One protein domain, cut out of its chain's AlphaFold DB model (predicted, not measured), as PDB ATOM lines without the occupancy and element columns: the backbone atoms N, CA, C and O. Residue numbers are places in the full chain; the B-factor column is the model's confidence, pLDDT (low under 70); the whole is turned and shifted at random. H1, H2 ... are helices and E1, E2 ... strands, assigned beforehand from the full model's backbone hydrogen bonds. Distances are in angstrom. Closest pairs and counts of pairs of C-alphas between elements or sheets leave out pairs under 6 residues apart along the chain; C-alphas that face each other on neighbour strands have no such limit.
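This is residues 295 to 358 of the 358 residues of an uncharacterized protein of Tanacetum cinerariifolium (UniProt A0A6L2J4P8). An open, stretched-out model: a two-stranded hairpin, E1 and E2, lies toward one end, the long helix H2 leads away from the short helix H1 next to the hairpin, and the helix H3 lies far off beyond H2. Residues 327 to 358, which include 327 to 338 of H2 and the whole of H3, stand free and stick out from the rest. The printed part has 64 residues, with two strands and then three helices in the order E1, E2, H1, H2, H3; the sheet E1 - E2 is antiparallel and the class is mixed, helices and strands. It is extended, with a radius of gyration of the C-alphas of 16.8 A and spans of 51 by 23 by 19 A.

E1, residues 296 to 301, and E2, residues 305 to 310, form a hairpin and are antiparallel at 148 degrees. N 299 and O 307 are 2.9 A apart and N 309 and O 297 2.8 A, both within hydrogen-bond range. H1, residues 314 to 317, is only just apart from E1, the closest C-alphas being 8.1 A apart. H1 is close to but not clearly touching H2, residues 320 to 338; their closest C-alphas, those of Pro 315 and Glu 323, are 6.6 A apart. H3, residues 347 to 356, is apart from H2. In H2 and H3 every O i to N i+4 pair is within hydrogen-bond range; H1 is too short for such a pair.

E1 begins at C-alpha 296 (-15.109, -42.230, 36.331) and is 14.5 A long; E2 is 15.8 A. H1 is 5.5 A long. H2 is 26.9 A long, from C-alpha 320 (4.575, -39.925, 41.516). H3 is 14.6 A long and ends at C-alpha 356 (-15.097, -30.295, 58.051).

The C-alphas farthest apart, of Lys 303 and Glu 347, are 51.4 A apart. The printed part has no cut and no long link. Mean pLDDT of the printed part is 74.1; 16 residues are under 70, among them 337 to 345.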
ATOM      1  N   THR A 295     -18.568 -39.642  37.533       57.91
ATOM      2  CA  THR A 295     -17.439 -39.228  36.705       57.91
ATOM      3  C   THR A 295     -16.278 -40.174  37.001       57.91
ATOM      4  O   THR A 295     -15.503 -39.962  37.928       57.91
ATOM      5  N   GLY A 296     -16.204 -41.275  36.262       61.78
ATOM      6  CA  GLY A 296     -15.109 -42.230  36.331       61.78
ATOM      7  C   GLY A 296     -14.301 -42.227  35.038       61.78
ATOM      8  O   GLY A 296     -14.839 -42.005  33.952       61.78
ATOM      9  N   LEU A 297     -12.997 -42.482  35.131       82.06
ATOM     10  CA  LEU A 297     -12.149 -42.676  33.954       82.06
ATOM     11  C   LEU A 297     -12.291 -44.118  33.455       82.06
ATOM     12  O   LEU A 297     -12.105 -45.065  34.216       82.06
ATOM     13  N   ILE A 298     -12.574 -44.309  32.165       80.62
ATOM     14  CA  ILE A 298     -12.588 -45.650  31.566       80.62
ATOM     15  C   ILE A 298     -11.142 -46.071  31.284       80.62
ATOM     16  O   ILE A 298     -10.500 -45.559  30.367       80.62
ATOM     17  N   HIS A 299     -10.636 -47.031  32.055       82.81
ATOM     18  CA  HIS A 299      -9.315 -47.619  31.856       82.81
ATOM     19  C   HIS A 299      -9.422 -49.012  31.230       82.81
ATOM     20  O   HIS A 299     -10.208 -49.862  31.656       82.81
ATOM     21  N   PHE A 300      -8.583 -49.268  30.228       76.25
ATOM     22  CA  PHE A 300      -8.491 -50.563  29.562       76.25
ATOM     23  C   PHE A 300      -7.478 -51.451  30.283       76.25
ATOM     24  O   PHE A 300      -6.264 -51.302  30.129       76.25
ATOM     25  N   TYR A 301      -7.977 -52.400  31.071       82.25
ATOM     26  CA  TYR A 301      -7.162 -53.468  31.633       82.25
ATOM     27  C   TYR A 301      -7.040 -54.622  30.616       82.25
ATOM     28  O   TYR A 301      -7.881 -54.785  29.736       82.25
ATOM     29  N   LYS A 302      -5.930 -55.372  30.683       64.19
ATOM     30  CA  LYS A 302      -5.474 -56.413  29.728       64.19
ATOM     31  C   LYS A 302      -6.572 -57.044  28.843       64.19
ATOM     32  O   LYS A 302      -7.544 -57.584  29.346       64.19
ATOM     33  N   LYS A 303      -6.319 -57.108  27.526       74.31
ATOM     34  CA  LYS A 303      -7.138 -57.812  26.511       74.31
ATOM     35  C   LYS A 303      -8.646 -57.487  26.579       74.31
ATOM     36  O   LYS A 303      -9.468 -58.394  26.638       74.31
ATOM     37  N   ASN A 304      -8.972 -56.200  26.448       82.75
ATOM     38  CA  ASN A 304     -10.321 -55.662  26.203       82.75
ATOM     39  C   ASN A 304     -11.254 -55.579  27.421       82.75
ATOM     40  O   ASN A 304     -12.447 -55.339  27.245       82.75
ATOM     41  N   GLU A 305     -10.741 -55.718  28.644       89.44
ATOM     42  CA  GLU A 305     -11.553 -55.487  29.837       89.44
ATOM     43  C   GLU A 305     -11.584 -53.984  30.156       89.44
ATOM     44  O   GLU A 305     -10.582 -53.389  30.560       89.44
ATOM     45  N   LYS A 306     -12.737 -53.345  29.939       88.94
ATOM     46  CA  LYS A 306     -12.968 -51.949  30.326       88.94
ATOM     47  C   LYS A 306     -13.389 -51.915  31.792       88.94
ATOM     48  O   LYS A 306     -14.352 -52.583  32.159       88.94
ATOM     49  N   ARG A 307     -12.694 -51.131  32.614       84.88
ATOM     50  CA  ARG A 307     -13.110 -50.832  33.990       84.88
ATOM     51  C   ARG A 307     -13.296 -49.333  34.146       84.88
ATOM     52  O   ARG A 307     -12.495 -48.558  33.627       84.88
ATOM     53  N   VAL A 308     -14.353 -48.946  34.845       85.75
ATOM     54  CA  VAL A 308     -14.560 -47.564  35.275       85.75
ATOM     55  C   VAL A 308     -13.766 -47.387  36.567       85.75
ATOM     56  O   VAL A 308     -13.941 -48.161  37.504       85.75
ATOM     57  N   LEU A 309     -12.827 -46.445  36.572       87.25
ATOM     58  CA  LEU A 309     -12.094 -46.026  37.761       87.25
ATOM     59  C   LEU A 309     -12.810 -44.836  38.372       87.25
ATOM     60  O   LEU A 309     -12.900 -43.786  37.731       87.25
ATOM     61  N   ASP A 310     -13.250 -44.989  39.615       82.50
ATOM     62  CA  ASP A 310     -13.776 -43.874  40.386       82.50
ATOM     63  C   ASP A 310     -12.682 -42.837  40.640       82.50
ATOM     64  O   ASP A 310     -11.500 -43.164  40.793       82.50
ATOM     65  N   LEU A 311     -13.079 -41.566  40.722       78.81
ATOM     66  CA  LEU A 311     -12.156 -40.452  40.954       78.81
ATOM     67  C   LEU A 311     -11.307 -40.642  42.228       78.81
ATOM     68  O   LEU A 311     -10.153 -40.213  42.279       78.81
ATOM     69  N   ILE A 312     -11.869 -41.328  43.228       79.12
ATOM     70  CA  ILE A 312     -11.236 -41.672  44.510       79.12
ATOM     71  C   ILE A 312     -10.128 -42.724  44.335       79.12
ATOM     72  O   ILE A 312      -9.160 -42.742  45.097       79.12
ATOM     73  N   ASP A 313     -10.230 -43.576  43.317       82.12
ATOM     74  CA  ASP A 313      -9.264 -44.641  43.050       82.12
ATOM     75  C   ASP A 313      -8.141 -44.209  42.110       82.12
ATOM     76  O   ASP A 313      -7.073 -44.820  42.134       82.12
ATOM     77  N   ILE A 314      -8.317 -43.127  41.342       79.06
ATOM     78  CA  ILE A 314      -7.280 -42.582  40.448       79.06
ATOM     79  C   ILE A 314      -5.919 -42.421  41.159       79.06
ATOM     80  O   ILE A 314      -4.928 -42.927  40.627       79.06
ATOM     81  N   PRO A 315      -5.818 -41.828  42.371       78.38
ATOM     82  CA  PRO A 315      -4.540 -41.678  43.069       78.38
ATOM     83  C   PRO A 315      -3.836 -43.007  43.362       78.38
ATOM     84  O   PRO A 315      -2.608 -43.046  43.379       78.38
ATOM     85  N   LYS A 316      -4.583 -44.108  43.541       82.88
ATOM     86  CA  LYS A 316      -4.017 -45.440  43.825       82.88
ATOM     87  C   LYS A 316      -3.270 -46.029  42.624       82.88
ATOM     88  O   LYS A 316      -2.423 -46.901  42.801       82.88
ATOM     89  N   PHE A 317      -3.565 -45.553  41.413       71.81
ATOM     90  CA  PHE A 317      -2.915 -45.976  40.168       71.81
ATOM     91  C   PHE A 317      -1.892 -44.953  39.647       71.81
ATOM     92  O   PHE A 317      -1.194 -45.216  38.663       71.81
ATOM     93  N   CYS A 318      -1.767 -43.802  40.309       76.06
ATOM     94  CA  CYS A 318      -0.820 -42.762  39.944       76.06
ATOM     95  C   CYS A 318       0.586 -43.086  40.466       76.06
ATOM     96  O   CYS A 318       0.838 -43.094  41.665       76.06
ATOM     97  N   ASN A 319       1.549 -43.253  39.559       76.12
ATOM     98  CA  ASN A 319       2.959 -43.073  39.917       76.12
ATOM     99  C   ASN A 319       3.202 -41.591  40.274       76.12
ATOM    100  O   ASN A 319       2.464 -40.724  39.807       76.12
ATOM    101  N   ALA A 320       4.267 -41.281  41.024       74.69
ATOM    102  CA  ALA A 320       4.575 -39.925  41.516       74.69
ATOM    103  C   ALA A 320       4.467 -38.804  40.453       74.69
ATOM    104  O   ALA A 320       4.086 -37.675  40.750       74.69
ATOM    105  N   THR A 321       4.757 -39.114  39.184       68.31
ATOM    106  CA  THR A 321       4.604 -38.183  38.055       68.31
ATOM    107  C   THR A 321       3.144 -37.808  37.776       68.31
ATOM    108  O   THR A 321       2.863 -36.642  37.523       68.31
ATOM    109  N   LEU A 322       2.216 -38.767  37.833       76.06
ATOM    110  CA  LEU A 322       0.791 -38.527  37.599       76.06
ATOM    111  C   LEU A 322       0.131 -37.867  38.816       76.06
ATOM    112  O   LEU A 322      -0.758 -37.042  38.652       76.06
ATOM    113  N   GLU A 323       0.626 -38.147  40.024       77.81
ATOM    114  CA  GLU A 323       0.210 -37.437  41.240       77.81
ATOM    115  C   GLU A 323       0.536 -35.936  41.155       77.81
ATOM    116  O   GLU A 323      -0.284 -35.098  41.527       77.81
ATOM    117  N   ARG A 324       1.698 -35.582  40.588       76.62
ATOM    118  CA  ARG A 324       2.077 -34.188  40.323       76.62
ATOM    119  C   ARG A 324       1.141 -33.521  39.313       76.62
ATOM    120  O   ARG A 324       0.698 -32.407  39.560       76.62
ATOM    121  N   VAL A 325       0.808 -34.215  38.221       74.75
ATOM    122  CA  VAL A 325      -0.142 -33.711  37.213       74.75
ATOM    123  C   VAL A 325      -1.533 -33.534  37.820       74.75
ATOM    124  O   VAL A 325      -2.162 -32.509  37.597       74.75
ATOM    125  N   LEU A 326      -2.000 -34.480  38.638       77.44
ATOM    126  CA  LEU A 326      -3.298 -34.376  39.305       77.44
ATOM    127  C   LEU A 326      -3.338 -33.191  40.281       77.44
ATOM    128  O   LEU A 326      -4.341 -32.485  40.333       77.44
ATOM    129  N   LYS A 327      -2.256 -32.952  41.035       82.44
ATOM    130  CA  LYS A 327      -2.129 -31.775  41.910       82.44
ATOM    131  C   LYS A 327      -2.156 -30.479  41.109       82.44
ATOM    132  O   LYS A 327      -2.879 -29.570  41.486       82.44
ATOM    133  N   GLU A 328      -1.434 -30.419  39.996       80.94
ATOM    134  CA  GLU A 328      -1.401 -29.236  39.132       80.94
ATOM    135  C   GLU A 328      -2.757 -28.968  38.459       80.94
ATOM    136  O   GLU A 328      -3.192 -27.823  38.382       80.94
ATOM    137  N   VAL A 329      -3.465 -30.018  38.027       77.38
ATOM    138  CA  VAL A 329      -4.823 -29.905  37.470       77.38
ATOM    139  C   VAL A 329      -5.814 -29.454  38.537       77.38
ATOM    140  O   VAL A 329      -6.583 -28.534  38.282       77.38
ATOM    141  N   LYS A 330      -5.776 -30.043  39.741       83.31
ATOM    142  CA  LYS A 330      -6.603 -29.585  40.866       83.31
ATOM    143  C   LYS A 330      -6.328 -28.116  41.180       83.31
ATOM    144  O   LYS A 330      -7.277 -27.348  41.254       83.31
ATOM    145  N   LEU A 331      -5.059 -27.724  41.300       82.12
ATOM    146  CA  LEU A 331      -4.656 -26.344  41.578       82.12
ATOM    147  C   LEU A 331      -5.202 -25.379  40.519       82.12
ATOM    148  O   LEU A 331      -5.814 -24.381  40.872       82.12
ATOM    149  N   LYS A 332      -5.080 -25.723  39.230       75.25
ATOM    150  CA  LYS A 332      -5.604 -24.898  38.133       75.25
ATOM    151  C   LYS A 332      -7.126 -24.812  38.128       75.25
ATOM    152  O   LYS A 332      -7.652 -23.750  37.820       75.25
ATOM    153  N   ILE A 333      -7.842 -25.886  38.464       77.62
ATOM    154  CA  ILE A 333      -9.307 -25.842  38.606       77.62
ATOM    155  C   ILE A 333      -9.681 -24.891  39.751       77.62
ATOM    156  O   ILE A 333     -10.477 -23.984  39.543       77.62
ATOM    157  N   PHE A 334      -9.023 -25.006  40.909       70.38
ATOM    158  CA  PHE A 334      -9.263 -24.106  42.040       70.38
ATOM    159  C   PHE A 334      -8.919 -22.641  41.722       70.38
ATOM    160  O   PHE A 334      -9.713 -21.757  42.020       70.38
ATOM    161  N   GLU A 335      -7.785 -22.366  41.073       69.69
ATOM    162  CA  GLU A 335      -7.386 -21.007  40.675       69.69
ATOM    163  C   GLU A 335      -8.338 -20.405  39.632       69.69
ATOM    164  O   GLU A 335      -8.705 -19.233  39.728       69.69
ATOM    165  N   THR A 336      -8.762 -21.194  38.641       71.44
ATOM    166  CA  THR A 336      -9.629 -20.698  37.559       71.44
ATOM    167  C   THR A 336     -11.080 -20.502  37.992       71.44
ATOM    168  O   THR A 336     -11.743 -19.624  37.433       71.44
ATOM    169  N   GLU A 337     -11.553 -21.245  38.996       61.94
ATOM    170  CA  GLU A 337     -12.889 -21.074  39.576       61.94
ATOM    171  C   GLU A 337     -12.940 -19.963  40.639       61.94
ATOM    172  O   GLU A 337     -13.909 -19.205  40.659       61.94
ATOM    173  N   PHE A 338     -11.898 -19.775  41.461       53.75
ATOM    174  CA  PHE A 338     -11.906 -18.730  42.501       53.75
ATOM    175  C   PHE A 338     -11.570 -17.323  41.990       53.75
ATOM    176  O   PHE A 338     -12.084 -16.342  42.532       53.75
ATOM    177  N   LEU A 339     -10.738 -17.179  40.951       50.72
ATOM    178  CA  LEU A 339     -10.265 -15.852  40.517       50.72
ATOM    179  C   LEU A 339     -11.187 -15.129  39.526       50.72
ATOM    180  O   LEU A 339     -10.948 -13.958  39.235       50.72
ATOM    181  N   LYS A 340     -12.247 -15.763  39.006       55.97
ATOM    182  CA  LYS A 340     -13.142 -15.106  38.026       55.97
ATOM    183  C   LYS A 340     -14.386 -14.447  38.618       55.97
ATOM    184  O   LYS A 340     -15.028 -13.667  37.919       55.97
ATOM    185  N   LYS A 341     -14.692 -14.707  39.887       56.69
ATOM    186  CA  LYS A 341     -15.601 -13.965  40.780       56.69
ATOM    187  C   LYS A 341     -15.632 -14.768  42.071       56.69
ATOM    188  O   LYS A 341     -16.007 -15.932  42.009       56.69
ATOM    189  N   ALA A 342     -15.272 -14.174  43.208       44.94
ATOM    190  CA  ALA A 342     -15.518 -14.818  44.492       44.94
ATOM    191  C   ALA A 342     -17.018 -15.156  44.558       44.94
ATOM    192  O   ALA A 342     -17.836 -14.230  44.477       44.94
ATOM    193  N   PRO A 343     -17.414 -16.440  44.638       50.25
ATOM    194  CA  PRO A 343     -18.779 -16.759  45.001       50.25
ATOM    195  C   PRO A 343     -18.991 -16.112  46.366       50.25
ATOM    196  O   PRO A 343     -18.157 -16.271  47.259       50.25
ATOM    197  N   LEU A 344     -20.064 -15.339  46.516       54.25
ATOM    198  CA  LEU A 344     -20.551 -14.985  47.840       54.25
ATOM    199  C   LEU A 344     -20.942 -16.313  48.493       54.25
ATOM    200  O   LEU A 344     -22.045 -16.802  48.266       54.25
ATOM    201  N   LEU A 345     -19.988 -16.941  49.182       65.06
ATOM    202  CA  LEU A 345     -20.211 -18.126  49.998       65.06
ATOM    203  C   LEU A 345     -21.339 -17.762  50.956       65.06
ATOM    204  O   LEU A 345     -21.214 -16.809  51.730       65.06
ATOM    205  N   GLY A 346     -22.466 -18.457  50.827       76.62
ATOM    206  CA  GLY A 346     -23.575 -18.264  51.750       76.62
ATOM    207  C   GLY A 346     -23.150 -18.707  53.148       76.62
ATOM    208  O   GLY A 346     -22.223 -19.503  53.290       76.62
ATOM    209  N   GLU A 347     -23.846 -18.241  54.187       78.38
ATOM    210  CA  GLU A 347     -23.616 -18.692  55.574       78.38
ATOM    211  C   GLU A 347     -23.542 -20.224  55.693       78.38
ATOM    212  O   GLU A 347     -22.705 -20.752  56.421       78.38
ATOM    213  N   LEU A 348     -24.335 -20.938  54.888       73.88
ATOM    214  CA  LEU A 348     -24.358 -22.398  54.848       73.88
ATOM    215  C   LEU A 348     -23.023 -23.022  54.403       73.88
ATOM    216  O   LEU A 348     -22.615 -24.044  54.951       73.88
ATOM    217  N   ASP A 349     -22.326 -22.421  53.439       80.56
ATOM    218  CA  ASP A 349     -21.045 -22.950  52.955       80.56
ATOM    219  C   ASP A 349     -19.930 -22.735  53.995       80.56
ATOM    220  O   ASP A 349     -19.019 -23.555  54.134       80.56
ATOM    221  N   LEU A 350     -20.033 -21.648  54.767       83.00
ATOM    222  CA  LEU A 350     -19.147 -21.340  55.887       83.00
ATOM    223  C   LEU A 350     -19.326 -22.341  57.035       83.00
ATOM    224  O   LEU A 350     -18.329 -22.834  57.568       83.00
ATOM    225  N   ASP A 351     -20.567 -22.710  57.360       82.81
ATOM    226  CA  ASP A 351     -20.861 -23.724  58.378       82.81
ATOM    227  C   ASP A 351     -20.399 -25.130  57.961       82.81
ATOM    228  O   ASP A 351     -19.848 -25.866  58.786       82.81
ATOM    229  N   ILE A 352     -20.533 -25.495  56.680       79.88
ATOM    230  CA  ILE A 352     -20.032 -26.777  56.153       79.88
ATOM    231  C   ILE A 352     -18.499 -26.836  56.228       79.88
ATOM    232  O   ILE A 352     -17.949 -27.841  56.685       79.88
ATOM    233  N   MET A 353     -17.795 -25.763  55.848       77.44
ATOM    234  CA  MET A 353     -16.331 -25.715  55.975       77.44
ATOM    235  C   MET A 353     -15.879 -25.818  57.437       77.44
ATOM    236  O   MET A 353     -14.945 -26.560  57.739       77.44
ATOM    237  N   LYS A 354     -16.582 -25.145  58.355       86.56
ATOM    238  CA  LYS A 354     -16.286 -25.172  59.796       86.56
ATOM    239  C   LYS A 354     -16.559 -26.541  60.429       86.56
ATOM    240  O   LYS A 354     -15.896 -26.915  61.396       86.56
ATOM    241  N   ALA A 355     -17.513 -27.296  59.886       80.75
ATOM    242  CA  ALA A 355     -17.794 -28.667  60.300       80.75
ATOM    243  C   ALA A 355     -16.745 -29.670  59.787       80.75
ATOM    244  O   ALA A 355     -16.447 -30.630  60.491       80.75
ATOM    245  N   CYS A 356     -16.158 -29.444  58.605       59.97
ATOM    246  CA  CYS A 356     -15.097 -30.295  58.051       59.97
ATOM    247  C   CYS A 356     -13.711 -30.079  58.689       59.97
ATOM    248  O   CYS A 356     -12.823 -30.904  58.483       59.97
ATOM    249  N   GLU A 357     -13.511 -28.992  59.439       74.00
ATOM    250  CA  GLU A 357     -12.279 -28.726  60.204       74.00
ATOM    251  C   GLU A 357     -12.238 -29.396  61.592       74.00
ATOM    252  O   GLU A 357     -11.227 -29.290  62.292       74.00
ATOM    253  N   ARG A 358     -13.302 -30.102  61.995       50.12
ATOM    254  CA  ARG A 358     -13.318 -30.983  63.175       50.12
ATOM    255  C   ARG A 358     -13.082 -32.429  62.769       50.12
ATOM    256  O   ARG A 358     -12.385 -33.125  63.542       50.12
TER     257      ARG A 358